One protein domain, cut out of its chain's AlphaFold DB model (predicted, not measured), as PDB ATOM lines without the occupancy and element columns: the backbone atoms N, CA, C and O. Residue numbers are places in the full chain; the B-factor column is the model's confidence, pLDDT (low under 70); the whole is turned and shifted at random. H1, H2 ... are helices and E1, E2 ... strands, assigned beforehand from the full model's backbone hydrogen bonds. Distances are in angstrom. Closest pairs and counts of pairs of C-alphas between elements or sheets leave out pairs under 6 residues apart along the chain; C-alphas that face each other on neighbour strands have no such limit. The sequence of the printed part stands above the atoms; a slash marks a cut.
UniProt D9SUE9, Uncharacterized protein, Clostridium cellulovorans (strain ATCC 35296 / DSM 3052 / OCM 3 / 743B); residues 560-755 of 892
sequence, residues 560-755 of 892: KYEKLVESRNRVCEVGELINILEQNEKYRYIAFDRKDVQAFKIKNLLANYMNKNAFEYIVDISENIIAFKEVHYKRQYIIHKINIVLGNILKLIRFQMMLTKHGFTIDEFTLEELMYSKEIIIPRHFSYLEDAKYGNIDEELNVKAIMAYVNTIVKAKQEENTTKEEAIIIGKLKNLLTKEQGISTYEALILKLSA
ATOM      1  N   LYS A 560      66.665 -34.119 -37.990       52.16
ATOM      2  CA  LYS A 560      67.656 -33.455 -37.121       52.16
ATOM      3  C   LYS A 560      67.031 -32.193 -36.507       52.16
ATOM      4  O   LYS A 560      66.566 -31.344 -37.267       52.16
ATOM      5  N   TYR A 561      67.029 -32.079 -35.175       55.03
ATOM      6  CA  TYR A 561      66.520 -30.913 -34.431       55.03
ATOM      7  C   TYR A 561      67.569 -29.792 -34.345       55.03
ATOM      8  O   TYR A 561      68.726 -30.053 -34.006       55.03
ATOM      9  N   GLU A 562      67.168 -28.546 -34.613       56.44
ATOM     10  CA  GLU A 562      68.018 -27.356 -34.486       56.44
ATOM     11  C   GLU A 562      67.293 -26.241 -33.701       56.44
ATOM     12  O   GLU A 562      66.236 -25.755 -34.107       56.44
ATOM     13  N   LYS A 563      67.849 -25.845 -32.546       56.69
ATOM     14  CA  LYS A 563      67.268 -24.838 -31.633       56.69
ATOM     15  C   LYS A 563      67.546 -23.419 -32.141       56.69
ATOM     16  O   LYS A 563      68.682 -23.117 -32.495       56.69
ATOM     17  N   LEU A 564      66.533 -22.542 -32.138       54.94
ATOM     18  CA  LEU A 564      66.651 -21.190 -32.708       54.94
ATOM     19  C   LEU A 564      66.542 -20.050 -31.691       54.94
ATOM     20  O   LEU A 564      67.240 -19.052 -31.851       54.94
ATOM     21  N   VAL A 565      65.692 -20.161 -30.663       56.72
ATOM     22  CA  VAL A 565      65.531 -19.130 -29.619       56.72
ATOM     23  C   VAL A 565      65.223 -19.783 -28.267       56.72
ATOM     24  O   VAL A 565      64.454 -20.740 -28.197       56.72
ATOM     25  N   GLU A 566      65.807 -19.246 -27.195       52.09
ATOM     26  CA  GLU A 566      65.555 -19.624 -25.800       52.09
ATOM     27  C   GLU A 566      64.736 -18.508 -25.126       52.09
ATOM     28  O   GLU A 566      65.143 -17.345 -25.166       52.09
ATOM     29  N   SER A 567      63.556 -18.818 -24.571       54.16
ATOM     30  CA  SER A 567      62.658 -17.808 -23.980       54.16
ATOM     31  C   SER A 567      62.714 -17.809 -22.446       54.16
ATOM     32  O   SER A 567      63.010 -18.826 -21.825       54.16
ATOM     33  N   ARG A 568      62.478 -16.642 -21.821       50.69
ATOM     34  CA  ARG A 568      62.599 -16.421 -20.360       50.69
ATOM     35  C   ARG A 568      61.301 -16.661 -19.562       50.69
ATOM     36  O   ARG A 568      61.281 -16.352 -18.373       50.69
ATOM     37  N   ASN A 569      60.256 -17.225 -20.173       54.34
ATOM     38  CA  ASN A 569      58.965 -17.518 -19.526       54.34
ATOM     39  C   ASN A 569      58.728 -19.040 -19.416       54.34
ATOM     40  O   ASN A 569      59.450 -19.827 -20.022       54.34
ATOM     41  N   ARG A 570      57.732 -19.477 -18.625       57.81
ATOM     42  CA  ARG A 570      57.515 -20.903 -18.282       57.81
ATOM     43  C   ARG A 570      57.130 -21.817 -19.464       57.81
ATOM     44  O   ARG A 570      57.086 -23.031 -19.291       57.81
ATOM     45  N   VAL A 571      56.884 -21.283 -20.667       54.09
ATOM     46  CA  VAL A 571      56.552 -22.080 -21.863       54.09
ATOM     47  C   VAL A 571      57.194 -21.501 -23.136       54.09
ATOM     48  O   VAL A 571      57.169 -20.290 -23.341       54.09
ATOM     49  N   CYS A 572      57.659 -22.419 -24.004       59.88
ATOM     50  CA  CYS A 572      58.091 -22.295 -25.412       59.88
ATOM     51  C   CYS A 572      59.607 -22.170 -25.675       59.88
ATOM     52  O   CYS A 572      60.182 -21.082 -25.595       59.88
ATOM     53  N   GLU A 573      60.221 -23.270 -26.138       62.66
ATOM     54  CA  GLU A 573      61.357 -23.220 -27.078       62.66
ATOM     55  C   GLU A 573      60.828 -23.337 -28.519       62.66
ATOM     56  O   GLU A 573      59.911 -24.121 -28.780       62.66
ATOM     57  N   VAL A 574      61.408 -22.578 -29.456       67.12
ATOM     58  CA  VAL A 574      61.072 -22.646 -30.891       67.12
ATOM     59  C   VAL A 574      62.309 -23.072 -31.687       67.12
ATOM     60  O   VAL A 574      63.388 -22.495 -31.514       67.12
ATOM     61  N   GLY A 575      62.161 -24.047 -32.588       68.00
ATOM     62  CA  GLY A 575      63.260 -24.551 -33.428       68.00
ATOM     63  C   GLY A 575      62.828 -25.064 -34.808       68.00
ATOM     64  O   GLY A 575      61.655 -24.962 -35.173       68.00
ATOM     65  N   GLU A 576      63.794 -25.576 -35.579       61.12
ATOM     66  CA  GLU A 576      63.645 -26.160 -36.924       61.12
ATOM     67  C   GLU A 576      63.885 -27.683 -36.922       61.12
ATOM     68  O   GLU A 576      64.718 -28.198 -36.175       61.12
ATOM     69  N   LEU A 577      63.162 -28.401 -37.786       62.25
ATOM     70  CA  LEU A 577      63.243 -29.851 -37.980       62.25
ATOM     71  C   LEU A 577      63.384 -30.174 -39.478       62.25
ATOM     72  O   LEU A 577      62.551 -29.750 -40.284       62.25
ATOM     73  N   ILE A 578      64.444 -30.908 -39.842       56.09
ATOM     74  CA  ILE A 578      64.763 -31.305 -41.231       56.09
ATOM     75  C   ILE A 578      64.368 -32.764 -41.461       56.09
ATOM     76  O   ILE A 578      64.907 -33.638 -40.787       56.09
ATOM     77  N   ASN A 579      63.501 -33.036 -42.441       55.28
ATOM     78  CA  ASN A 579      63.140 -34.400 -42.841       55.28
ATOM     79  C   ASN A 579      64.242 -35.031 -43.725       55.28
ATOM     80  O   ASN A 579      64.610 -34.480 -44.761       55.28
ATOM     81  N   ILE A 580      64.782 -36.195 -43.341       51.25
ATOM     82  CA  ILE A 580      65.842 -36.886 -44.106       51.25
ATOM     83  C   ILE A 580      65.286 -37.584 -45.365       51.25
ATOM     84  O   ILE A 580      66.020 -37.763 -46.338       51.25
ATOM     85  N   LEU A 581      63.997 -37.937 -45.385       50.47
ATOM     86  CA  LEU A 581      63.318 -38.559 -46.534       50.47
ATOM     87  C   LEU A 581      62.920 -37.527 -47.600       50.47
ATOM     88  O   LEU A 581      62.921 -37.821 -48.800       50.47
ATOM     89  N   GLU A 582      62.657 -36.298 -47.158       51.66
ATOM     90  CA  GLU A 582      62.324 -35.151 -47.994       51.66
ATOM     91  C   GLU A 582      63.239 -33.975 -47.641       51.66
ATOM     92  O   GLU A 582      62.856 -33.073 -46.899       51.66
ATOM     93  N   GLN A 583      64.453 -33.971 -48.210       49.81
ATOM     94  CA  GLN A 583      65.526 -32.984 -47.967       49.81
ATOM     95  C   GLN A 583      65.139 -31.499 -48.188       49.81
ATOM     96  O   GLN A 583      65.964 -30.612 -47.984       49.81
ATOM     97  N   ASN A 584      63.894 -31.220 -48.580       50.19
ATOM     98  CA  ASN A 584      63.365 -29.895 -48.879       50.19
ATOM     99  C   ASN A 584      62.257 -29.430 -47.917       50.19
ATOM    100  O   ASN A 584      61.822 -28.282 -48.025       50.19
ATOM    101  N   GLU A 585      61.788 -30.269 -46.988       52.34
ATOM    102  CA  GLU A 585      60.744 -29.876 -46.039       52.34
ATOM    103  C   GLU A 585      61.330 -29.488 -44.679       52.34
ATOM    104  O   GLU A 585      61.900 -30.308 -43.957       52.34
ATOM    105  N   LYS A 586      61.176 -28.203 -44.340       60.53
ATOM    106  CA  LYS A 586      61.500 -27.646 -43.027       60.53
ATOM    107  C   LYS A 586      60.226 -27.468 -42.213       60.53
ATOM    108  O   LYS A 586      59.295 -26.796 -42.658       60.53
ATOM    109  N   TYR A 587      60.223 -28.010 -41.005       67.00
ATOM    110  CA  TYR A 587      59.159 -27.814 -40.029       67.00
ATOM    111  C   TYR A 587      59.659 -26.903 -38.907       67.00
ATOM    112  O   TYR A 587      60.823 -26.971 -38.519       67.00
ATOM    113  N   ARG A 588      58.783 -26.050 -38.380       72.06
ATOM    114  CA  ARG A 588      58.991 -25.365 -37.102       72.06
ATOM    115  C   ARG A 588      58.312 -26.145 -36.004       72.06
ATOM    116  O   ARG A 588      57.255 -26.716 -36.240       72.06
ATOM    117  N   TYR A 589      58.873 -26.123 -34.806       74.75
ATOM    118  CA  TYR A 589      58.226 -26.726 -33.646       74.75
ATOM    119  C   TYR A 589      58.135 -25.754 -32.474       74.75
ATOM    120  O   TYR A 589      58.984 -24.877 -32.316       74.75
ATOM    121  N   ILE A 590      57.091 -25.928 -31.660       76.06
ATOM    122  CA  ILE A 590      56.943 -25.334 -30.329       76.06
ATOM    123  C   ILE A 590      57.103 -26.462 -29.316       76.06
ATOM    124  O   ILE A 590      56.319 -27.417 -29.335       76.06
ATOM    125  N   ALA A 591      58.097 -26.353 -28.440       74.50
ATOM    126  CA  ALA A 591      58.305 -27.294 -27.349       74.50
ATOM    127  C   ALA A 591      57.685 -26.790 -26.044       74.50
ATOM    128  O   ALA A 591      57.859 -25.632 -25.657       74.50
ATOM    129  N   PHE A 592      56.985 -27.690 -25.356       75.50
ATOM    130  CA  PHE A 592      56.354 -27.435 -24.066       75.50
ATOM    131  C   PHE A 592      57.129 -28.169 -22.971       75.50
ATOM    132  O   PHE A 592      57.401 -29.367 -23.109       75.50
ATOM    133  N   ASP A 593      57.456 -27.481 -21.872       71.38
ATOM    134  CA  ASP A 593      58.141 -28.118 -20.743       71.38
ATOM    135  C   ASP A 593      57.303 -29.298 -20.229       71.38
ATOM    136  O   ASP A 593      56.129 -29.163 -19.884       71.38
ATOM    137  N   ARG A 594      57.912 -30.487 -20.206       65.12
ATOM    138  CA  ARG A 594      57.265 -31.724 -19.753       65.12
ATOM    139  C   ARG A 594      57.005 -31.737 -18.251       65.12
ATOM    140  O   ARG A 594      56.190 -32.533 -17.794       65.12
ATOM    141  N   LYS A 595      57.721 -30.911 -17.482       65.69
ATOM    142  CA  LYS A 595      57.623 -30.846 -16.019       65.69
ATOM    143  C   LYS A 595      56.606 -29.813 -15.532       65.69
ATOM    144  O   LYS A 595      56.245 -29.856 -14.357       65.69
ATOM    145  N   ASP A 596      56.115 -28.934 -16.407       71.38
ATOM    146  CA  ASP A 596      55.130 -27.908 -16.062       71.38
ATOM    147  C   ASP A 596      53.705 -28.328 -16.481       71.38
ATOM    148  O   ASP A 596      53.354 -28.428 -17.659       71.38
ATOM    149  N   VAL A 597      52.842 -28.544 -15.485       73.25
ATOM    150  CA  VAL A 597      51.426 -28.905 -15.680       73.25
ATOM    151  C   VAL A 597      50.654 -27.810 -16.429       73.25
ATOM    152  O   VAL A 597      49.718 -28.112 -17.177       73.25
ATOM    153  N   GLN A 598      51.028 -26.540 -16.266       75.44
ATOM    154  CA  GLN A 598      50.401 -25.426 -16.974       75.44
ATOM    155  C   GLN A 598      50.821 -25.399 -18.453       75.44
ATOM    156  O   GLN A 598      49.980 -25.125 -19.312       75.44
ATOM    157  N   ALA A 599      52.058 -25.801 -18.777       75.81
ATOM    158  CA  ALA A 599      52.527 -25.944 -20.161       75.81
ATOM    159  C   ALA A 599      51.713 -26.993 -20.938       75.81
ATOM    160  O   ALA A 599      51.334 -26.767 -22.090       75.81
ATOM    161  N   PHE A 600      51.353 -28.106 -20.290       75.94
ATOM    162  CA  PHE A 600      50.485 -29.126 -20.888       75.94
ATOM    163  C   PHE A 600      49.064 -28.608 -21.173       75.94
ATOM    164  O   PHE A 600      48.480 -28.916 -22.216       75.94
ATOM    165  N   LYS A 601      48.498 -27.778 -20.286       79.94
ATOM    166  CA  LYS A 601      47.186 -27.149 -20.526       79.94
ATOM    167  C   LYS A 601      47.229 -26.191 -21.716       79.94
ATOM    168  O   LYS A 601      46.333 -26.247 -22.558       79.94
ATOM    169  N   ILE A 602      48.275 -25.370 -21.822       81.62
ATOM    170  CA  ILE A 602      48.474 -24.466 -22.965       81.62
ATOM    171  C   ILE A 602      48.610 -25.268 -24.264       81.62
ATOM    172  O   ILE A 602      47.927 -24.950 -25.238       81.62
ATOM    173  N   LYS A 603      49.398 -26.355 -24.270       82.75
ATOM    174  CA  LYS A 603      49.535 -27.265 -25.422       82.75
ATOM    175  C   LYS A 603      48.177 -27.767 -25.915       82.75
ATOM    176  O   LYS A 603      47.896 -27.698 -27.109       82.75
ATOM    177  N   ASN A 604      47.313 -28.224 -25.008       82.62
ATOM    178  CA  ASN A 604      45.984 -28.729 -25.368       82.62
ATOM    179  C   ASN A 604      45.057 -27.624 -25.894       82.62
ATOM    180  O   ASN A 604      44.319 -27.840 -26.856       82.62
ATOM    181  N   LEU A 605      45.096 -26.428 -25.298       84.88
ATOM    182  CA  LEU A 605      44.334 -25.275 -25.786       84.88
ATOM    183  C   LEU A 605      44.804 -24.850 -27.185       84.88
ATOM    184  O   LEU A 605      43.966 -24.563 -28.043       84.88
ATOM    185  N   LEU A 606      46.115 -24.873 -27.438       84.75
ATOM    186  CA  LEU A 606      46.699 -24.564 -28.738       84.75
ATOM    187  C   LEU A 606      46.368 -25.632 -29.791       84.75
ATOM    188  O   LEU A 606      45.929 -25.283 -30.883       84.75
ATOM    189  N   ALA A 607      46.486 -26.918 -29.457       78.88
ATOM    190  CA  ALA A 607      46.087 -28.023 -30.331       78.88
ATOM    191  C   ALA A 607      44.599 -27.932 -30.710       78.88
ATOM    192  O   ALA A 607      44.233 -28.051 -31.876       78.88
ATOM    193  N   ASN A 608      43.728 -27.617 -29.745       81.81
ATOM    194  CA  ASN A 608      42.305 -27.388 -30.003       81.81
ATOM    195  C   ASN A 608      42.061 -26.197 -30.936       81.81
ATOM    196  O   ASN A 608      41.173 -26.254 -31.788       81.81
ATOM    197  N   TYR A 609      42.828 -25.117 -30.787       84.38
ATOM    198  CA  TYR A 609      42.775 -23.975 -31.694       84.38
ATOM    199  C   TYR A 609      43.238 -24.344 -33.109       84.38
ATOM    200  O   TYR A 609      42.560 -23.984 -34.071       84.38
ATOM    201  N   MET A 610      44.322 -25.109 -33.250       78.81
ATOM    202  CA  MET A 610      44.817 -25.586 -34.545       78.81
ATOM    203  C   MET A 610      43.805 -26.516 -35.236       78.81
ATOM    204  O   MET A 610      43.428 -26.264 -36.380       78.81
ATOM    205  N   ASN A 611      43.260 -27.501 -34.514       74.50
ATOM    206  CA  ASN A 611      42.247 -28.434 -35.023       74.50
ATOM    207  C   ASN A 611      40.965 -27.731 -35.483       74.50
ATOM    208  O   ASN A 611      40.465 -27.989 -36.577       74.50
ATOM    209  N   LYS A 612      40.434 -26.794 -34.680       75.19
ATOM    210  CA  LYS A 612      39.215 -26.037 -35.028       75.19
ATOM    211  C   LYS A 612      39.358 -25.200 -36.297       75.19
ATOM    212  O   LYS A 612      38.350 -24.836 -36.893       75.19
ATOM    213  N   ASN A 613      40.586 -24.872 -36.681       70.50
ATOM    214  CA  ASN A 613      40.884 -24.077 -37.862       70.50
ATOM    215  C   ASN A 613      41.483 -24.916 -39.005       70.50
ATOM    216  O   ASN A 613      42.028 -24.327 -39.933       70.50
ATOM    217  N   ALA A 614      41.359 -26.252 -38.948       69.12
ATOM    218  CA  ALA A 614      41.831 -27.194 -39.968       69.12
ATOM    219  C   ALA A 614      43.325 -27.041 -40.317       69.12
ATOM    220  O   ALA A 614      43.721 -27.134 -41.477       69.12
ATOM    221  N   PHE A 615      44.158 -26.778 -39.306       68.38
ATOM    222  CA  PHE A 615      45.602 -26.682 -39.480       68.38
ATOM    223  C   PHE A 615      46.262 -28.054 -39.440       68.38
ATOM    224  O   PHE A 615      46.051 -28.804 -38.489       68.38
ATOM    225  N   GLU A 616      47.121 -28.344 -40.411       62.47
ATOM    226  CA  GLU A 616      47.977 -29.524 -40.364       62.47
ATOM    227  C   GLU A 616      49.181 -29.266 -39.450       62.47
ATOM    228  O   GLU A 616      49.988 -28.360 -39.676       62.47
ATOM    229  N   TYR A 617      49.295 -30.076 -38.402       68.06
ATOM    230  CA  TYR A 617      50.432 -30.100 -37.494       68.06
ATOM    231  C   TYR A 617      50.722 -31.540 -37.077       68.06
ATOM    232  O   TYR A 617      49.858 -32.414 -37.137       68.06
ATOM    233  N   ILE A 618      51.950 -31.775 -36.640       64.88
ATOM    234  CA  ILE A 618      52.434 -33.060 -36.166       64.88
ATOM    235  C   ILE A 618      52.641 -32.948 -34.658       64.88
ATOM    236  O   ILE A 618      53.252 -31.994 -34.166       64.88
ATOM    237  N   VAL A 619      52.106 -33.913 -33.914       59.00
ATOM    238  CA  VAL A 619      52.351 -34.037 -32.476       59.00
ATOM    239  C   VAL A 619      53.352 -35.150 -32.275       59.00
ATOM    240  O   VAL A 619      53.029 -36.308 -32.510       59.00
ATOM    241  N   ASP A 620      54.534 -34.807 -31.777       60.94
ATOM    242  CA  ASP A 620      55.422 -35.814 -31.213       60.94
ATOM    243  C   ASP A 620      55.139 -35.912 -29.705       60.94
ATOM    244  O   ASP A 620      55.348 -34.982 -28.912       60.94
ATOM    245  N   ILE A 621      54.565 -37.059 -29.334       50.28
ATOM    246  CA  ILE A 621      54.200 -37.418 -27.963       50.28
ATOM    247  C   ILE A 621      55.462 -37.648 -27.129       50.28
ATOM    248  O   ILE A 621      55.487 -37.298 -25.947       50.28
ATOM    249  N   SER A 622      56.514 -38.189 -27.750       53.62
ATOM    250  CA  SER A 622      57.780 -38.488 -27.099       53.62
ATOM    251  C   SER A 622      58.527 -37.218 -26.720       53.62
ATOM    252  O   SER A 622      59.191 -37.234 -25.687       53.62
ATOM    253  N   GLU A 623      58.362 -36.118 -27.473       56.94
ATOM    254  CA  GLU A 623      59.053 -34.848 -27.224       56.94
ATOM    255  C   GLU A 623      58.238 -33.716 -26.584       56.94
ATOM    256  O   GLU A 623      58.815 -32.755 -26.078       56.94
ATOM    257  N   ASN A 624      56.919 -33.874 -26.459       68.31
ATOM    258  CA  ASN A 624      55.999 -32.827 -25.994       68.31
ATOM    259  C   ASN A 624      56.055 -31.557 -26.862       68.31
ATOM    260  O   ASN A 624      55.966 -30.434 -26.362       68.31
ATOM    261  N   ILE A 625      56.170 -31.757 -28.174       73.38
ATOM    262  CA  ILE A 625      56.258 -30.693 -29.174       73.38
ATOM    263  C   ILE A 625      55.001 -30.649 -30.052       73.38
ATOM    264  O   ILE A 625      54.278 -31.638 -30.200       73.38
ATOM    265  N   ILE A 626      54.746 -29.484 -30.642       75.62
ATOM    266  CA  ILE A 626      53.825 -29.297 -31.768       75.62
ATOM    267  C   ILE A 626      54.662 -28.790 -32.942       75.62
ATOM    268  O   ILE A 626      55.171 -27.670 -32.881       75.62
ATOM    269  N   ALA A 627      54.815 -29.605 -33.985       74.62
ATOM    270  CA  ALA A 627      55.552 -29.266 -35.198       74.62
ATOM    271  C   ALA A 627      54.600 -28.921 -36.350       74.62
ATOM    272  O   ALA A 627      53.562 -29.547 -36.521       74.62
ATOM    273  N   PHE A 628      54.931 -27.920 -37.152       72.06
ATOM    274  CA  PHE A 628      54.116 -27.465 -38.273       72.06
ATOM    275  C   PHE A 628      54.977 -26.804 -39.343       72.06
ATOM    276  O   PHE A 628      56.086 -26.328 -39.096       72.06
ATOM    277  N   LYS A 629      54.454 -26.748 -40.563       65.19
ATOM    278  CA  LYS A 629      55.141 -26.124 -41.693       65.19
ATOM    279  C   LYS A 629      54.975 -24.602 -41.609       65.19
ATOM    280  O   LYS A 629      53.922 -24.067 -41.954       65.19
ATOM    281  N   GLU A 630      55.985 -23.893 -41.098       60.91
ATOM    282  CA  GLU A 630      55.984 -22.423 -41.110       60.91
ATOM    283  C   GLU A 630      56.241 -21.926 -42.537       60.91
ATOM    284  O   GLU A 630      57.138 -22.405 -43.231       60.91
ATOM    285  N   VAL A 631      55.471 -20.932 -42.977       58.66
ATOM    286  CA  VAL A 631      55.736 -20.237 -44.236       58.66
ATOM    287  C   VAL A 631      56.416 -18.911 -43.888       58.66
ATOM    288  O   VAL A 631      55.778 -18.014 -43.342       58.66
ATOM    289  N   HIS A 632      57.717 -18.776 -44.164       53.81
ATOM    290  CA  HIS A 632      58.530 -17.599 -43.814       53.81
ATOM    291  C   HIS A 632      58.157 -16.323 -44.597       53.81
ATOM    292  O   HIS A 632      58.958 -15.790 -45.362       53.81
ATOM    293  N   TYR A 633      56.953 -15.779 -44.406       53.66
ATOM    294  CA  TYR A 633      56.522 -14.572 -45.107       53.66
ATOM    295  C   TYR A 633      55.723 -13.598 -44.236       53.66
ATOM    296  O   TYR A 633      54.558 -13.311 -44.515       53.66
ATOM    297  N   LYS A 634      56.383 -12.977 -43.249       61.09
ATOM    298  CA  LYS A 634      55.816 -11.824 -42.517       61.09
ATOM    299  C   LYS A 634      55.259 -10.749 -43.472       61.09
ATOM    300  O   LYS A 634      54.175 -10.230 -43.240       61.09
ATOM    301  N   ARG A 635      55.949 -10.480 -44.596       61.41
ATOM    302  CA  ARG A 635      55.475  -9.560 -45.652       61.41
ATOM    303  C   ARG A 635      54.316 -10.116 -46.486       61.41
ATOM    304  O   ARG A 635      53.349  -9.403 -46.700       61.41
ATOM    305  N   GLN A 636      54.345 -11.380 -46.924       59.22
ATOM    306  CA  GLN A 636      53.249 -11.895 -47.765       59.22
ATOM    307  C   GLN A 636      51.937 -12.072 -47.000       59.22
ATOM    308  O   GLN A 636      50.880 -11.945 -47.610       59.22
ATOM    309  N   TYR A 637      51.965 -12.320 -45.684       68.19
ATOM    310  CA  TYR A 637      50.750 -12.285 -44.861       68.19
ATOM    311  C   TYR A 637      50.045 -10.928 -44.988       68.19
ATOM    312  O   TYR A 637      48.849 -10.877 -45.270       68.19
ATOM    313  N   ILE A 638      50.818  -9.841 -44.896       66.94
ATOM    314  CA  ILE A 638      50.329  -8.475 -45.082       66.94
ATOM    315  C   ILE A 638      49.825  -8.275 -46.516       66.94
ATOM    316  O   ILE A 638      48.830  -7.594 -46.665       66.94
ATOM    317  N   ILE A 639      50.368  -8.936 -47.547       62.09
ATOM    318  CA  ILE A 639      49.892  -8.841 -48.949       62.09
ATOM    319  C   ILE A 639      48.488  -9.454 -49.174       62.09
ATOM    320  O   ILE A 639      47.789  -9.036 -50.099       62.09
ATOM    321  N   HIS A 640      47.997 -10.370 -48.330       70.81
ATOM    322  CA  HIS A 640      46.675 -10.998 -48.528       70.81
ATOM    323  C   HIS A 640      45.519  -9.985 -48.483       70.81
ATOM    324  O   HIS A 640      45.648  -8.894 -47.923       70.81
ATOM    325  N   LYS A 641      44.362 -10.350 -49.061       75.75
ATOM    326  CA  LYS A 641      43.163  -9.502 -49.009       75.75
ATOM    327  C   LYS A 641      42.832  -9.144 -47.566       75.75
ATOM    328  O   LYS A 641      42.786 -10.033 -46.714       75.75
ATOM    329  N   ILE A 642      42.539  -7.869 -47.306       79.00
ATOM    330  CA  ILE A 642      42.294  -7.370 -45.942       79.00
ATOM    331  C   ILE A 642      41.216  -8.187 -45.201       79.00
ATOM    332  O   ILE A 642      41.367  -8.462 -44.017       79.00
ATOM    333  N   ASN A 643      40.198  -8.687 -45.908       75.31
ATOM    334  CA  ASN A 643      39.129  -9.516 -45.334       75.31
ATOM    335  C   ASN A 643      39.634 -10.867 -44.799       75.31
ATOM    336  O   ASN A 643      39.145 -11.345 -43.778       75.31
ATOM    337  N   ILE A 644      40.623 -11.476 -45.461       75.88
ATOM    338  CA  ILE A 644      41.241 -12.740 -45.028       75.88
ATOM    339  C   ILE A 644      42.076 -12.491 -43.769       75.88
ATOM    340  O   ILE A 644      41.951 -13.211 -42.781       75.88
ATOM    341  N   VAL A 645      42.876 -11.422 -43.784       80.69
ATOM    342  CA  VAL A 645      43.705 -11.004 -42.645       80.69
ATOM    343  C   VAL A 645      42.834 -10.712 -41.419       80.69
ATOM    344  O   VAL A 645      43.102 -11.226 -40.336       80.69
ATOM    345  N   LEU A 646      41.741  -9.961 -41.592       83.62
ATOM    346  CA  LEU A 646      40.768  -9.700 -40.528       83.62
ATOM    347  C   LEU A 646      40.093 -10.981 -40.029       83.62
ATOM    348  O   LEU A 646      39.951 -11.158 -38.822       83.62
ATOM    349  N   GLY A 647      39.731 -11.899 -40.929       83.50
ATOM    350  CA  GLY A 647      39.199 -13.212 -40.561       83.50
ATOM    351  C   GLY A 647      40.144 -13.999 -39.643       83.50
ATOM    352  O   GLY A 647      39.698 -14.598 -38.664       83.50
ATOM    353  N   ASN A 648      41.452 -13.939 -39.895       82.62
ATOM    354  CA  ASN A 648      42.464 -14.604 -39.069       82.62
ATOM    355  C   ASN A 648      42.682 -13.908 -37.719       82.62
ATOM    356  O   ASN A 648      42.807 -14.577 -36.693       82.62
ATOM    357  N   ILE A 649      42.646 -12.575 -37.684       87.38
ATOM    358  CA  ILE A 649      42.707 -11.804 -36.432       87.38
ATOM    359  C   ILE A 649      41.488 -12.104 -35.549       87.38
ATOM    360  O   ILE A 649      41.633 -12.293 -34.345       87.38
ATOM    361  N   LEU A 650      40.291 -12.233 -36.132       87.06
ATOM    362  CA  LEU A 650      39.085 -12.630 -35.398       87.06
ATOM    363  C   LEU A 650      39.227 -14.013 -34.742       87.06
ATOM    364  O   LEU A 650      38.770 -14.205 -33.613       87.06
ATOM    365  N   LYS A 651      39.879 -14.970 -35.414       86.50
ATOM    366  CA  LYS A 651      40.206 -16.284 -34.831       86.50
ATOM    367  C   LYS A 651      41.186 -16.149 -33.661       86.50
ATOM    368  O   LYS A 651      40.961 -16.773 -32.625       86.50
ATOM    369  N   LEU A 652      42.215 -15.306 -33.794       88.69
ATOM    370  CA  LEU A 652      43.189 -15.037 -32.731       88.69
ATOM    371  C   LEU A 652      42.540 -14.379 -31.504       88.69
ATOM    372  O   LEU A 652      42.805 -14.804 -30.386       88.69
ATOM    373  N   ILE A 653      41.638 -13.405 -31.691       89.12
ATOM    374  CA  ILE A 653      40.893 -12.775 -30.586       89.12
ATOM    375  C   ILE A 653      40.068 -13.826 -29.835       89.12
ATOM    376  O   ILE A 653      40.107 -13.893 -28.609       89.12
ATOM    377  N   ARG A 654      39.365 -14.706 -30.559       88.81
ATOM    378  CA  ARG A 654      38.612 -15.816 -29.949       88.81
ATOM    379  C   ARG A 654      39.520 -16.794 -29.201       88.81
ATOM    380  O   ARG A 654      39.105 -17.342 -28.182       88.81
ATOM    381  N   PHE A 655      40.739 -17.017 -29.687       89.25
ATOM    382  CA  PHE A 655      41.731 -17.835 -28.995       89.25
ATOM    383  C   PHE A 655      42.225 -17.163 -27.709       89.25
ATOM    384  O   PHE A 655      42.218 -17.807 -26.664       89.25
ATOM    385  N   GLN A 656      42.532 -15.864 -27.746       88.12
ATOM    386  CA  GLN A 656      42.866 -15.075 -26.557       88.12
ATOM    387  C   GLN A 656      41.733 -15.113 -25.520       88.12
ATOM    388  O   GLN A 656      41.989 -15.392 -24.356       88.12
ATOM    389  N   MET A 657      40.469 -14.946 -25.928       86.12
ATOM    390  CA  MET A 657      39.313 -15.107 -25.030       86.12
ATOM    391  C   MET A 657      39.268 -16.494 -24.370       86.12
ATOM    392  O   MET A 657      38.891 -16.627 -23.207       86.12
ATOM    393  N   MET A 658      39.624 -17.546 -25.113       85.56
ATOM    394  CA  MET A 658      39.667 -18.914 -24.597       85.56
ATOM    395  C   MET A 658      40.812 -19.110 -23.596       85.56
ATOM    396  O   MET A 658      40.596 -19.756 -22.572       85.56
ATOM    397  N   LEU A 659      41.992 -18.545 -23.864       85.81
ATOM    398  CA  LEU A 659      43.145 -18.555 -22.959       85.81
ATOM    399  C   LEU A 659      42.836 -17.810 -21.655       85.81
ATOM    400  O   LEU A 659      43.009 -18.378 -20.578       85.81
ATOM    401  N   THR A 660      42.263 -16.607 -21.760       83.56
ATOM    402  CA  THR A 660      41.828 -15.758 -20.641       83.56
ATOM    403  C   THR A 660      40.903 -16.512 -19.686       83.56
ATOM    404  O   THR A 660      41.123 -16.510 -18.476       83.56
ATOM    405  N   LYS A 661      39.913 -17.246 -20.218       81.19
ATOM    406  CA  LYS A 661      38.999 -18.084 -19.415       81.19
ATOM    407  C   LYS A 661      39.704 -19.181 -18.613       81.19
ATOM    408  O   LYS A 661      39.139 -19.661 -17.636       81.19
ATOM    409  N   HIS A 662      40.900 -19.588 -19.027       80.12
ATOM    410  CA  HIS A 662      41.704 -20.619 -18.371       80.12
ATOM    411  C   HIS A 662      42.879 -20.043 -17.565       80.12
ATOM    412  O   HIS A 662      43.727 -20.807 -17.114       80.12
ATOM    413  N   GLY A 663      42.929 -18.722 -17.363       78.25
ATOM    414  CA  GLY A 663      43.970 -18.069 -16.570       78.25
ATOM    415  C   GLY A 663      45.275 -17.803 -17.327       78.25
ATOM    416  O   GLY A 663      46.315 -17.618 -16.698       78.25
ATOM    417  N   PHE A 664      45.239 -17.790 -18.662       81.38
ATOM    418  CA  PHE A 664      46.402 -17.563 -19.521       81.38
ATOM    419  C   PHE A 664      46.225 -16.320 -20.392       81.38
ATOM    420  O   PHE A 664      45.106 -15.947 -20.737       81.38
ATOM    421  N   THR A 665      47.333 -15.719 -20.813       82.12
ATOM    422  CA  THR A 665      47.344 -14.637 -21.803       82.12
ATOM    423  C   THR A 665      48.483 -14.823 -22.800       82.12
ATOM    424  O   THR A 665      49.500 -15.440 -22.485       82.12
ATOM    425  N   ILE A 666      48.309 -14.294 -24.010       83.69
ATOM    426  CA  ILE A 666      49.426 -14.024 -24.917       83.69
ATOM    427  C   ILE A 666      50.204 -12.822 -24.366       83.69
ATOM    428  O   ILE A 666      49.588 -11.852 -23.916       83.69
ATOM    429  N   ASP A 667      51.534 -12.909 -24.394       72.31
ATOM    430  CA  ASP A 667      52.439 -11.921 -23.786       72.31
ATOM    431  C   ASP A 667      52.455 -10.608 -24.571       72.31
ATOM    432  O   ASP A 667      52.332  -9.528 -23.996       72.31
ATOM    433  N   GLU A 668      52.563 -10.702 -25.900       77.06
ATOM    434  CA  GLU A 668      52.680  -9.548 -26.786       77.06
ATOM    435  C   GLU A 668      52.007  -9.794 -28.146       77.06
ATOM    436  O   GLU A 668      52.127 -10.859 -28.754       77.06
ATOM    437  N   PHE A 669      51.323  -8.768 -28.665       81.81
ATOM    438  CA  PHE A 669      50.714  -8.771 -29.999       81.81
ATOM    439  C   PHE A 669      51.563  -7.946 -30.976       81.81
ATOM    440  O   PHE A 669      51.179  -6.853 -31.391       81.81
ATOM    441  N   THR A 670      52.739  -8.459 -31.350       79.38
ATOM    442  CA  THR A 670      53.625  -7.822 -32.340       79.38
ATOM    443  C   THR A 670      53.853  -8.721 -33.559       79.38
ATOM    444  O   THR A 670      53.574  -9.920 -33.553       79.38
ATOM    445  N   LEU A 671      54.368  -8.151 -34.656       72.44
ATOM    446  CA  LEU A 671      54.722  -8.931 -35.853       72.44
ATOM    447  C   LEU A 671      55.891  -9.907 -35.613       72.44
ATOM    448  O   LEU A 671      56.114 -10.808 -36.423       72.44
ATOM    449  N   GLU A 672      56.663  -9.708 -34.545       73.81
ATOM    450  CA  GLU A 672      57.847 -10.503 -34.215       73.81
ATOM    451  C   GLU A 672      57.523 -11.684 -33.307       73.81
ATOM    452  O   GLU A 672      58.065 -12.770 -33.529       73.81
ATOM    453  N   GLU A 673      56.550 -11.496 -32.418       75.25
ATOM    454  CA  GLU A 673      56.116 -12.472 -31.416       75.25
ATOM    455  C   GLU A 673      54.998 -13.419 -31.899       75.25
ATOM    456  O   GLU A 673      54.563 -14.326 -31.185       75.25
ATOM    457  N   LEU A 674      54.553 -13.269 -33.151       79.81
ATOM    458  CA  LEU A 674      53.527 -14.104 -33.782       79.81
ATOM    459  C   LEU A 674      54.086 -14.834 -35.017       79.81
ATOM    460  O   LEU A 674      54.826 -14.266 -35.824       79.81
ATOM    461  N   MET A 675      53.717 -16.104 -35.178       75.25
ATOM    462  CA  MET A 675      53.997 -16.932 -36.356       75.25
ATOM    463  C   MET A 675      52.784 -16.957 -37.286       75.25
ATOM    464  O   MET A 675      51.637 -17.015 -36.836       75.25
ATOM    465  N   TYR A 676      53.043 -16.926 -38.594       72.44
ATOM    466  CA  TYR A 676      52.013 -16.777 -39.619       72.44
ATOM    467  C   TYR A 676      51.988 -17.988 -40.540       72.44
ATOM    468  O   TYR A 676      52.992 -18.343 -41.155       72.44
ATOM    469  N   SER A 677      50.806 -18.565 -40.701       64.81
ATOM    470  CA  SER A 677      50.484 -19.430 -41.829       64.81
ATOM    471  C   SER A 677      49.221 -18.894 -42.493       64.81
ATOM    472  O   SER A 677      48.430 -18.229 -41.830       64.81
ATOM    473  N   LYS A 678      49.048 -19.125 -43.802       57.53
ATOM    474  CA  LYS A 678      48.078 -18.442 -44.693       57.53
ATOM    475  C   LYS A 678      46.674 -18.210 -44.095       57.53
ATOM    476  O   LYS A 678      46.018 -17.238 -44.463       57.53
ATOM    477  N   GLU A 679      46.229 -19.048 -43.158       63.25
ATOM    478  CA  GLU A 679      44.882 -19.017 -42.576       63.25
ATOM    479  C   GLU A 679      44.825 -18.977 -41.032       63.25
ATOM    480  O   GLU A 679      43.726 -19.008 -40.465       63.25
ATOM    481  N   ILE A 680      45.972 -18.923 -40.330       72.31
ATOM    482  CA  ILE A 680      46.054 -18.964 -38.854       72.31
ATOM    483  C   ILE A 680      47.253 -18.161 -38.330       72.31
ATOM    484  O   ILE A 680      48.358 -18.228 -38.868       72.31
ATOM    485  N   ILE A 681      47.030 -17.448 -37.223       81.75
ATOM    486  CA  ILE A 681      48.075 -16.784 -36.435       81.75
ATOM    487  C   ILE A 681      48.368 -17.635 -35.196       81.75
ATOM    488  O   ILE A 681      47.434 -17.986 -34.468       81.75
ATOM    489  N   ILE A 682      49.640 -17.961 -34.965       81.38
ATOM    490  CA  ILE A 682      50.105 -18.798 -33.850       81.38
ATOM    491  C   ILE A 682      51.006 -17.951 -32.935       81.38
ATOM    492  O   ILE A 682      52.009 -17.421 -33.416       81.38
ATOM    493  N   PRO A 683      50.699 -17.814 -31.634       78.25
ATOM    494  CA  PRO A 683      51.570 -17.096 -30.703       78.25
ATOM    495  C   PRO A 683      52.875 -17.849 -30.423       78.25
ATOM    496  O   PRO A 683      52.871 -19.079 -30.344       78.25
ATOM    497  N   ARG A 684      53.986 -17.120 -30.256       75.81
ATOM    498  CA  ARG A 684      55.276 -17.701 -29.840       75.81
ATOM    499  C   ARG A 684      55.381 -17.885 -28.327       75.81
ATOM    500  O   ARG A 684      56.031 -18.832 -27.892       75.81
ATOM    501  N   HIS A 685      54.705 -17.036 -27.551       74.44
ATOM    502  CA  HIS A 685      54.808 -16.995 -26.090       74.44
ATOM    503  C   HIS A 685      53.438 -16.937 -25.405       74.44
ATOM    504  O   HIS A 685      52.478 -16.378 -25.946       74.44
ATOM    505  N   PHE A 686      53.370 -17.532 -24.213       77.88
ATOM    506  CA  PHE A 686      52.183 -17.602 -23.364       77.88
ATOM    507  C   PHE A 686      52.590 -17.424 -21.897       77.88
ATOM    508  O   PHE A 686      53.508 -18.106 -21.436       77.88
ATOM    509  N   SER A 687      51.847 -16.607 -21.147       71.00
ATOM    510  CA  SER A 687      52.041 -16.425 -19.703       71.00
ATOM    511  C   SER A 687      50.825 -16.846 -18.889       71.00
ATOM    512  O   SER A 687      49.672 -16.687 -19.302       71.00
ATOM    513  N   TYR A 688      51.099 -17.369 -17.691       71.38
ATOM    514  CA  TYR A 688      50.098 -17.663 -16.670       71.38
ATOM    515  C   TYR A 688      49.919 -16.462 -15.737       71.38
ATOM    516  O   TYR A 688      50.892 -15.843 -15.311       71.38
ATOM    517  N   LEU A 689      48.671 -16.132 -15.411       65.19
ATOM    518  CA  LEU A 689      48.347 -14.874 -14.733       65.19
ATOM    519  C   LEU A 689      48.791 -14.809 -13.266       65.19
ATOM    520  O   LEU A 689      49.027 -13.710 -12.783       65.19
ATOM    521  N   GLU A 690      48.920 -15.928 -12.543       61.12
ATOM    522  CA  GLU A 690      49.320 -15.885 -11.120       61.12
ATOM    523  C   GLU A 690      50.770 -15.418 -10.910       61.12
ATOM    524  O   GLU A 690      51.098 -14.918  -9.835       61.12
ATOM    525  N   ASP A 691      51.632 -15.520 -11.928       56.34
ATOM    526  CA  ASP A 691      52.994 -14.974 -11.866       56.34
ATOM    527  C   ASP A 691      53.018 -13.440 -12.095       56.34
ATOM    528  O   ASP A 691      53.992 -12.769 -11.740       56.34
ATOM    529  N   ALA A 692      51.932 -12.851 -12.623       54.72
ATOM    530  CA  ALA A 692      51.739 -11.406 -12.732       54.72
ATOM    531  C   ALA A 692      51.050 -10.888 -11.456       54.72
ATOM    532  O   ALA A 692      49.873 -11.130 -11.221       54.72
ATOM    533  N   LYS A 693      51.793 -10.165 -10.610       45.28
ATOM    534  CA  LYS A 693      51.465  -9.783  -9.214       45.28
ATOM    535  C   LYS A 693      50.086  -9.156  -8.881       45.28
ATOM    536  O   LYS A 693      49.874  -8.855  -7.710       45.28
ATOM    537  N   TYR A 694      49.153  -8.950  -9.811       47.62
ATOM    538  CA  TYR A 694      47.839  -8.346  -9.550       47.62
ATOM    539  C   TYR A 694      46.756  -8.962 -10.449       47.62
ATOM    540  O   TYR A 694      46.632  -8.623 -11.622       47.62
ATOM    541  N   GLY A 695      45.973  -9.885  -9.889       57.00
ATOM    542  CA  GLY A 695      44.903 -10.593 -10.587       57.00
ATOM    543  C   GLY A 695      43.726  -9.694 -10.972       57.00
ATOM    544  O   GLY A 695      42.908  -9.332 -10.133       57.00
ATOM    545  N   ASN A 696      43.655  -9.364 -12.256       59.16
ATOM    546  CA  ASN A 696      42.464  -9.280 -13.105       59.16
ATOM    547  C   ASN A 696      42.988  -9.060 -14.527       59.16
ATOM    548  O   ASN A 696      43.873  -8.229 -14.724       59.16
ATOM    549  N   ILE A 697      42.484  -9.803 -15.519       63.47
ATOM    550  CA  ILE A 697      42.794  -9.457 -16.910       63.47
ATOM    551  C   ILE A 697      42.159  -8.102 -17.155       63.47
ATOM    552  O   ILE A 697      40.934  -7.983 -17.179       63.47
ATOM    553  N   ASP A 698      43.004  -7.090 -17.320       72.31
ATOM    554  CA  ASP A 698      42.584  -5.829 -17.897       72.31
ATOM    555  C   ASP A 698      42.288  -6.098 -19.378       72.31
ATOM    556  O   ASP A 698      43.148  -6.023 -20.262       72.31
ATOM    557  N   GLU A 699      41.060  -6.553 -19.620       80.94
ATOM    558  CA  GLU A 699      40.543  -6.858 -20.946       80.94
ATOM    559  C   GLU A 699      40.656  -5.630 -21.848       80.94
ATOM    560  O   GLU A 699      41.006  -5.768 -23.017       80.94
ATOM    561  N   GLU A 700      40.487  -4.432 -21.284       82.12
ATOM    562  CA  GLU A 700      40.654  -3.170 -21.990       82.12
ATOM    563  C   GLU A 700      42.108  -2.977 -22.449       82.12
ATOM    564  O   GLU A 700      42.343  -2.592 -23.596       82.12
ATOM    565  N   LEU A 701      43.096  -3.297 -21.609       81.50
ATOM    566  CA  LEU A 701      44.519  -3.225 -21.960       81.50
ATOM    567  C   LEU A 701      44.909  -4.244 -23.045       81.50
ATOM    568  O   LEU A 701      45.604  -3.891 -24.001       81.50
ATOM    569  N   ASN A 702      44.402  -5.476 -22.970       82.25
ATOM    570  CA  ASN A 702      44.616  -6.481 -24.018       82.25
ATOM    571  C   ASN A 702      43.910  -6.118 -25.333       82.25
ATOM    572  O   ASN A 702      44.469  -6.292 -26.417       82.25
ATOM    573  N   VAL A 703      42.689  -5.586 -25.263       85.81
ATOM    574  CA  VAL A 703      41.952  -5.078 -26.427       85.81
ATOM    575  C   VAL A 703      42.712  -3.915 -27.066       85.81
ATOM    576  O   VAL A 703      42.866  -3.902 -28.287       85.81
ATOM    577  N   LYS A 704      43.283  -2.997 -26.273       85.31
ATOM    578  CA  LYS A 704      44.177  -1.930 -26.762       85.31
ATOM    579  C   LYS A 704      45.410  -2.490 -27.471       85.31
ATOM    580  O   LYS A 704      45.731  -2.020 -28.560       85.31
ATOM    581  N   ALA A 705      46.053  -3.520 -26.922       84.75
ATOM    582  CA  ALA A 705      47.199  -4.170 -27.562       84.75
ATOM    583  C   ALA A 705      46.827  -4.807 -28.917       84.75
ATOM    584  O   ALA A 705      47.517  -4.597 -29.917       84.75
ATOM    585  N   ILE A 706      45.690  -5.508 -29.000       88.31
ATOM    586  CA  ILE A 706      45.198  -6.090 -30.259       88.31
ATOM    587  C   ILE A 706      44.809  -4.992 -31.262       88.31
ATOM    588  O   ILE A 706      45.102  -5.111 -32.452       88.31
ATOM    589  N   MET A 707      44.187  -3.898 -30.819       86.25
ATOM    590  CA  MET A 707      43.877  -2.759 -31.690       86.25
ATOM    591  C   MET A 707      45.148  -2.083 -32.219       86.25
ATOM    592  O   MET A 707      45.210  -1.745 -33.404       86.25
ATOM    593  N   ALA A 708      46.189  -1.944 -31.395       85.81
ATOM    594  CA  ALA A 708      47.497  -1.452 -31.823       85.81
ATOM    595  C   ALA A 708      48.143  -2.384 -32.866       85.81
ATOM    596  O   ALA A 708      48.710  -1.915 -33.860       85.81
ATOM    597  N   TYR A 709      47.987  -3.698 -32.704       87.19
ATOM    598  CA  TYR A 709      48.412  -4.691 -33.688       87.19
ATOM    599  C   TYR A 709      47.648  -4.567 -35.019       87.19
ATOM    600  O   TYR A 709      48.265  -4.481 -36.084       87.19
ATOM    601  N   VAL A 710      46.315  -4.447 -34.980       87.31
ATOM    602  CA  VAL A 710      45.479  -4.194 -36.170       87.31
ATOM    603  C   VAL A 710      45.895  -2.892 -36.862       87.31
ATOM    604  O   VAL A 710      46.003  -2.853 -38.087       87.31
ATOM    605  N   ASN A 711      46.193  -1.837 -36.100       85.50
ATOM    606  CA  ASN A 711      46.676  -0.563 -36.634       85.50
ATOM    607  C   ASN A 711      48.038  -0.703 -37.329       85.50
ATOM    608  O   ASN A 711      48.247  -0.128 -38.395       85.50
ATOM    609  N   THR A 712      48.947  -1.506 -36.772       85.06
ATOM    610  CA  THR A 712      50.239  -1.823 -37.403       85.06
ATOM    611  C   THR A 712      50.044  -2.514 -38.755       85.06
ATOM    612  O   THR A 712      50.670  -2.121 -39.738       85.06
ATOM    613  N   ILE A 713      49.113  -3.469 -38.850       83.31
ATOM    614  CA  ILE A 713      48.767  -4.141 -40.115       83.31
ATOM    615  C   ILE A 713      48.150  -3.161 -41.119       83.31
ATOM    616  O   ILE A 713      48.515  -3.161 -42.294       83.31
ATOM    617  N   VAL A 714      47.231  -2.304 -40.667       82.50
ATOM    618  CA  VAL A 714      46.567  -1.293 -41.505       82.50
ATOM    619  C   VAL A 714      47.577  -0.289 -42.069       82.50
ATOM    620  O   VAL A 714      47.472   0.071 -43.240       82.50
ATOM    621  N   LYS A 715      48.565   0.141 -41.272       81.31
ATOM    622  CA  LYS A 715      49.670   1.003 -41.726       81.31
ATOM    623  C   LYS A 715      50.551   0.292 -42.750       81.31
ATOM    624  O   LYS A 715      50.771   0.838 -43.823       81.31
ATOM    625  N   ALA A 716      50.967  -0.944 -42.471       77.69
ATOM    626  CA  ALA A 716      51.788  -1.721 -43.400       77.69
ATOM    627  C   ALA A 716      51.082  -1.963 -44.750       77.69
ATOM    628  O   ALA A 716      51.705  -1.884 -45.801       77.69
ATOM    629  N   LYS A 717      49.758  -2.167 -44.744       75.31
ATOM    630  CA  LYS A 717      48.940  -2.281 -45.961       75.31
ATOM    631  C   LYS A 717      48.852  -1.000 -46.795       75.31
ATOM    632  O   LYS A 717      48.580  -1.091 -47.986       75.31
ATOM    633  N   GLN A 718      49.031   0.177 -46.196       70.94
ATOM    634  CA  GLN A 718      48.987   1.460 -46.914       70.94
ATOM    635  C   GLN A 718      50.262   1.733 -47.713       70.94
ATOM    636  O   GLN A 718      50.215   2.476 -48.690       70.94
ATOM    637  N   GLU A 719      51.380   1.133 -47.311       65.75
ATOM    638  CA  GLU A 719      52.661   1.222 -48.018       65.75
ATOM    639  C   GLU A 719      52.711   0.289 -49.250       65.75
ATOM    640  O   GLU A 719      53.632   0.379 -50.059       65.75
ATOM    641  N   GLU A 720      51.700  -0.573 -49.431       64.12
ATOM    642  CA  GLU A 720      51.554  -1.492 -50.563       64.12
ATOM    643  C   GLU A 720      50.459  -1.042 -51.556       64.12
ATOM    644  O   GLU A 720      49.498  -0.356 -51.203       64.12
ATOM    645  N   ASN A 721      50.564  -1.467 -52.824       60.50
ATOM    646  CA  ASN A 721      49.540  -1.210 -53.846       60.50
ATOM    647  C   ASN A 721      48.232  -1.948 -53.501       60.50
ATOM    648  O   ASN A 721      48.099  -3.143 -53.762       60.50
ATOM    649  N   THR A 722      47.256  -1.233 -52.939       69.50
ATOM    650  CA  THR A 722      45.940  -1.778 -52.565       69.50
ATOM    651  C   THR A 722      44.893  -1.540 -53.648       69.50
ATOM    652  O   THR A 722      44.929  -0.558 -54.393       69.50
ATOM    653  N   THR A 723      43.931  -2.455 -53.761       72.12
ATOM    654  CA  THR A 723      42.799  -2.282 -54.681       72.12
ATOM    655  C   THR A 723      41.861  -1.166 -54.202       72.12
ATOM    656  O   THR A 723      41.818  -0.839 -53.016       72.12
ATOM    657  N   LYS A 724      41.058  -0.578 -55.106       71.50
ATOM    658  CA  LYS A 724      40.077   0.471 -54.742       71.50
ATOM    659  C   LYS A 724      39.108   0.023 -53.637       71.50
ATOM    660  O   LYS A 724      38.755   0.825 -52.780       71.50
ATOM    661  N   GLU A 725      38.701  -1.243 -53.647       67.06
ATOM    662  CA  GLU A 725      37.819  -1.836 -52.633       67.06
ATOM    663  C   GLU A 725      38.526  -1.974 -51.275       67.06
ATOM    664  O   GLU A 725      37.972  -1.599 -50.240       67.06
ATOM    665  N   GLU A 726      39.784  -2.420 -51.267       72.62
ATOM    666  CA  GLU A 726      40.590  -2.516 -50.046       72.62
ATOM    667  C   GLU A 726      40.918  -1.149 -49.455       72.62
ATOM    668  O   GLU A 726      40.860  -0.993 -48.240       72.62
ATOM    669  N   ALA A 727      41.193  -0.140 -50.286       77.12
ATOM    670  CA  ALA A 727      41.438   1.227 -49.833       77.12
ATOM    671  C   ALA A 727      40.227   1.807 -49.075       77.12
ATOM    672  O   ALA A 727      40.395   2.492 -48.062       77.12
ATOM    673  N   ILE A 728      39.000   1.482 -49.507       76.38
ATOM    674  CA  ILE A 728      37.762   1.867 -48.808       76.38
ATOM    675  C   ILE A 728      37.675   1.174 -47.443       76.38
ATOM    676  O   ILE A 728      37.355   1.820 -46.442       76.38
ATOM    677  N   ILE A 729      37.961  -0.130 -47.382       75.94
ATOM    678  CA  ILE A 729      37.937  -0.906 -46.133       75.94
ATOM    679  C   ILE A 729      39.010  -0.394 -45.163       75.94
ATOM    680  O   ILE A 729      38.705  -0.113 -44.007       75.94
ATOM    681  N   ILE A 730      40.233  -0.174 -45.645       80.75
ATOM    682  CA  ILE A 730      41.360   0.400 -44.897       80.75
ATOM    683  C   ILE A 730      41.005   1.787 -44.348       80.75
ATOM    684  O   ILE A 730      41.256   2.065 -43.175       80.75
ATOM    685  N   GLY A 731      40.369   2.646 -45.151       77.31
ATOM    686  CA  GLY A 731      39.900   3.962 -44.706       77.31
ATOM    687  C   GLY A 731      38.855   3.877 -43.588       77.31
ATOM    688  O   GLY A 731      38.933   4.614 -42.602       77.31
ATOM    689  N   LYS A 732      37.906   2.938 -43.690       78.69
ATOM    690  CA  LYS A 732      36.896   2.686 -42.647       78.69
ATOM    691  C   LYS A 732      37.512   2.118 -41.363       78.69
ATOM    692  O   LYS A 732      37.152   2.574 -40.281       78.69
ATOM    693  N   LEU A 733      38.462   1.184 -41.470       83.00
ATOM    694  CA  LEU A 733      39.205   0.635 -40.328       83.00
ATOM    695  C   LEU A 733      40.026   1.715 -39.619       83.00
ATOM    696  O   LEU A 733      40.014   1.783 -38.396       83.00
ATOM    697  N   LYS A 734      40.680   2.615 -40.363       79.88
ATOM    698  CA  LYS A 734      41.438   3.735 -39.784       79.88
ATOM    699  C   LYS A 734      40.547   4.653 -38.947       79.88
ATOM    700  O   LYS A 734      40.934   5.023 -37.847       79.88
ATOM    701  N   ASN A 735      39.348   4.969 -39.438       76.81
ATOM    702  CA  ASN A 735      38.367   5.761 -38.689       76.81
ATOM    703  C   ASN A 735      37.874   5.057 -37.418       76.81
ATOM    704  O   ASN A 735      37.537   5.727 -36.444       76.81
ATOM    705  N   LEU A 736      37.814   3.723 -37.431       80.06
ATOM    706  CA  LEU A 736      37.491   2.927 -36.251       80.06
ATOM    707  C   LEU A 736      38.629   2.958 -35.220       80.06
ATOM    708  O   LEU A 736      38.362   3.082 -34.033       80.06
ATOM    709  N   LEU A 737      39.882   2.911 -35.681       76.19
ATOM    710  CA  LEU A 737      41.080   2.930 -34.836       76.19
ATOM    711  C   LEU A 737      41.410   4.317 -34.254       76.19
ATOM    712  O   LEU A 737      42.050   4.391 -33.215       76.19
ATOM    713  N   THR A 738      41.005   5.420 -34.898       68.75
ATOM    714  CA  THR A 738      41.262   6.791 -34.405       68.75
ATOM    715  C   THR A 738      40.179   7.336 -33.475       68.75
ATOM    716  O   THR A 738      40.439   8.269 -32.720       68.75
ATOM    717  N   LYS A 739      38.965   6.778 -33.512       63.09
ATOM    718  CA  LYS A 739      37.855   7.139 -32.617       63.09
ATOM    719  C   LYS A 739      37.733   6.129 -31.475       63.09
ATOM    720  O   LYS A 739      36.660   5.562 -31.311       63.09
ATOM    721  N   GLU A 740      38.801   5.917 -30.697       57.44
ATOM    722  CA  GLU A 740      38.945   4.907 -29.614       57.44
ATOM    723  C   GLU A 740      37.810   4.837 -28.559       57.44
ATOM    724  O   GLU A 740      37.851   4.024 -27.639       57.44
ATOM    725  N   GLN A 741      36.768   5.659 -28.652       55.12
ATOM    726  CA  GLN A 741      35.672   5.698 -27.699       55.12
ATOM    727  C   GLN A 741      34.775   4.450 -27.808       55.12
ATOM    728  O   GLN A 741      33.892   4.364 -28.662       55.12
ATOM    729  N   GLY A 742      34.977   3.506 -26.882       62.41
ATOM    730  CA  GLY A 742      33.957   2.533 -26.470       62.41
ATOM    731  C   GLY A 742      34.205   1.055 -26.793       62.41
ATOM    732  O   GLY A 742      33.261   0.276 -26.681       62.41
ATOM    733  N   ILE A 743      35.415   0.639 -27.192       77.75
ATOM    734  CA  ILE A 743      35.756  -0.789 -27.362       77.75
ATOM    735  C   ILE A 743      36.680  -1.225 -26.216       77.75
ATOM    736  O   ILE A 743      37.888  -1.037 -26.296       77.75
ATOM    737  N   SER A 744      36.108  -1.800 -25.154       80.25
ATOM    738  CA  SER A 744      36.851  -2.294 -23.978       80.25
ATOM    739  C   SER A 744      36.776  -3.812 -23.781       80.25
ATOM    740  O   SER A 744      37.418  -4.329 -22.874       80.25
ATOM    741  N   THR A 745      36.025  -4.530 -24.625       86.06
ATOM    742  CA  THR A 745      35.840  -5.990 -24.533       86.06
ATOM    743  C   THR A 745      36.146  -6.707 -25.845       86.06
ATOM    744  O   THR A 745      36.013  -6.141 -26.941       86.06
ATOM    745  N   TYR A 746      36.533  -7.979 -25.760       85.44
ATOM    746  CA  TYR A 746      36.810  -8.832 -26.910       85.44
ATOM    747  C   TYR A 746      35.559  -9.043 -27.776       85.44
ATOM    748  O   TYR A 746      35.659  -9.014 -29.006       85.44
ATOM    749  N   GLU A 747      34.371  -9.197 -27.181       85.25
ATOM    750  CA  GLU A 747      33.104  -9.308 -27.916       85.25
ATOM    751  C   GLU A 747      32.809  -8.047 -28.733       85.25
ATOM    752  O   GLU A 747      32.435  -8.143 -29.909       85.25
ATOM    753  N   ALA A 748      33.008  -6.865 -28.138       84.12
ATOM    754  CA  ALA A 748      32.823  -5.596 -28.832       84.12
ATOM    755  C   ALA A 748      33.793  -5.471 -30.016       84.12
ATOM    756  O   ALA A 748      33.392  -5.049 -31.105       84.12
ATOM    757  N   LEU A 749      35.045  -5.903 -29.837       86.69
ATOM    758  CA  LEU A 749      36.053  -5.900 -30.893       86.69
ATOM    759  C   LEU A 749      35.696  -6.861 -32.043       86.69
ATOM    760  O   LEU A 749      35.775  -6.475 -33.211       86.69
ATOM    761  N   ILE A 750      35.235  -8.082 -31.743       86.50
ATOM    762  CA  ILE A 750      34.820  -9.075 -32.753       86.50
ATOM    763  C   ILE A 750      33.665  -8.550 -33.605       86.50
ATOM    764  O   ILE A 750      33.719  -8.633 -34.835       86.50
ATOM    765  N   LEU A 751      32.623  -8.008 -32.970       83.69
ATOM    766  CA  LEU A 751      31.452  -7.460 -33.662       83.69
ATOM    767  C   LEU A 751      31.854  -6.361 -34.646       83.69
ATOM    768  O   LEU A 751      31.410  -6.353 -35.794       83.69
ATOM    769  N   LYS A 752      32.732  -5.457 -34.207       84.25
ATOM    770  CA  LYS A 752      33.210  -4.339 -35.019       84.25
ATOM    771  C   LYS A 752      34.044  -4.795 -36.213       84.25
ATOM    772  O   LYS A 752      33.843  -4.276 -37.305       84.25
ATOM    773  N   LEU A 753      34.936  -5.769 -36.035       84.94
ATOM    774  CA  LEU A 753      35.806  -6.266 -37.109       84.94
ATOM    775  C   LEU A 753      35.107  -7.247 -38.074       84.94
ATOM    776  O   LEU A 753      35.531  -7.376 -39.219       84.94
ATOM    777  N   SER A 754      34.025  -7.915 -37.661       80.94
ATOM    778  CA  SER A 754      33.302  -8.884 -38.510       80.94
ATOM    779  C   SER A 754      32.486  -8.235 -39.634       80.94
ATOM    780  O   SER A 754      32.175  -8.892 -40.623       80.94
ATOM    781  N   ALA A 755      32.172  -6.941 -39.525       78.38
ATOM    782  CA  ALA A 755      31.368  -6.191 -40.495       78.38
ATOM    783  C   ALA A 755      32.045  -5.973 -41.871       78.38
ATOM    784  O   ALA A 755      31.522  -5.237 -42.705       78.38
TER     785      ALA A 755
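What this domain is: This is residues 560 to 755 of the 892 residues of an uncharacterized protein of Clostridium cellulovorans (strain ATCC 35296 / DSM 3052 / OCM 3 / 743B) (UniProt D9SUE9). A strongly twisted wall of five strands, E1 E2 E3 E5 E4, stands at one end and the helices H3 to H6 gather at the other, with H1 bridging the two, grazing the wall and packing on H3. Two short strand pairs, E6 E9 and E7 E8, pack on H3 through E6 and E8, and H2 packs on E7 and H4. The printed part has 196 residues, with six named helices and nine named strands in the order E1 E2 E3 H1 E4 E5 H2 H3 E6 E7 E8 E9 H4 H5 H6; the three sheets are antiparallel and the class is mixed. It is compact, with a radius of gyration of the C-alphas of 17.7 A and spans of 49 by 44 by 27 A.

How they stand to each other: E1, residues 560 to 565, E2, residues 573 to 579, and E3, residues 586 to 591, form a meander, each strand the antiparallel neighbour of the one before; N 562 and O 576 are 2.9 A apart, N 577 and O 587 2.8 A, within hydrogen-bond range. E3, H1, residues 597 to 612, and E4, residues 618 to 620, form a split strand-helix-strand unit, its strands running the same way with E5, residues 625 to 628, between them; the crossover is right-handed. N 588 and O 628 are 2.8 A apart, as are N 618 and O 627. H1 only grazes this sheet, with residues 599 to 607. With residues 602 to 609 alone it touches H3, residues 642 to 661, closest at the C-alphas of Tyr 609 and Phe 655, 6.8 A. E7, residues 674 to 677, and E8, residues 680 to 683, form a hairpin, with N 675 and O 682 2.8 A apart; E6, residues 664 to 666, pairs antiparallel with E9, residues 686 to 688, with N 665 and O 687 2.9 A apart. H2, residues 634 to 639, touches H4, residues 699 to 718, closest at the C-alphas of Ile 638 and Lys 717, 6.4 A. H4 and H5, residues 724 to 738, form a helical hairpin, closest at the C-alphas of Val 714 and Ile 730, 6.4 A. H6, residues 746 to 754, touches H3 at a shallow tilt of 14 degrees, opposite ways, closest at the C-alphas of Leu 650 and Ile 750, 6.2 A. Every O i to N i+4 pair is within hydrogen-bond range in H1, H3, H4, H5 and H6, and 1 of 2 in H2.

Where its parts are: E1 begins at C-alpha 560 (67.656, -33.455, -37.121). E2 is 19.4 A long, H1 23.1 A, H3 28.8 A, H4 28.5 A and H5 21.3 A. H6 ends at C-alpha 754 (33.302, -8.884, -38.510).

The domain as a whole: The C-alphas farthest apart are those of Leu 581 and Gln 741, 55.5 A. The printed part has no cut and no long link. The mean pLDDT of the printed part is 72.1; 74 residues are under 70, among them residues 560 to 587.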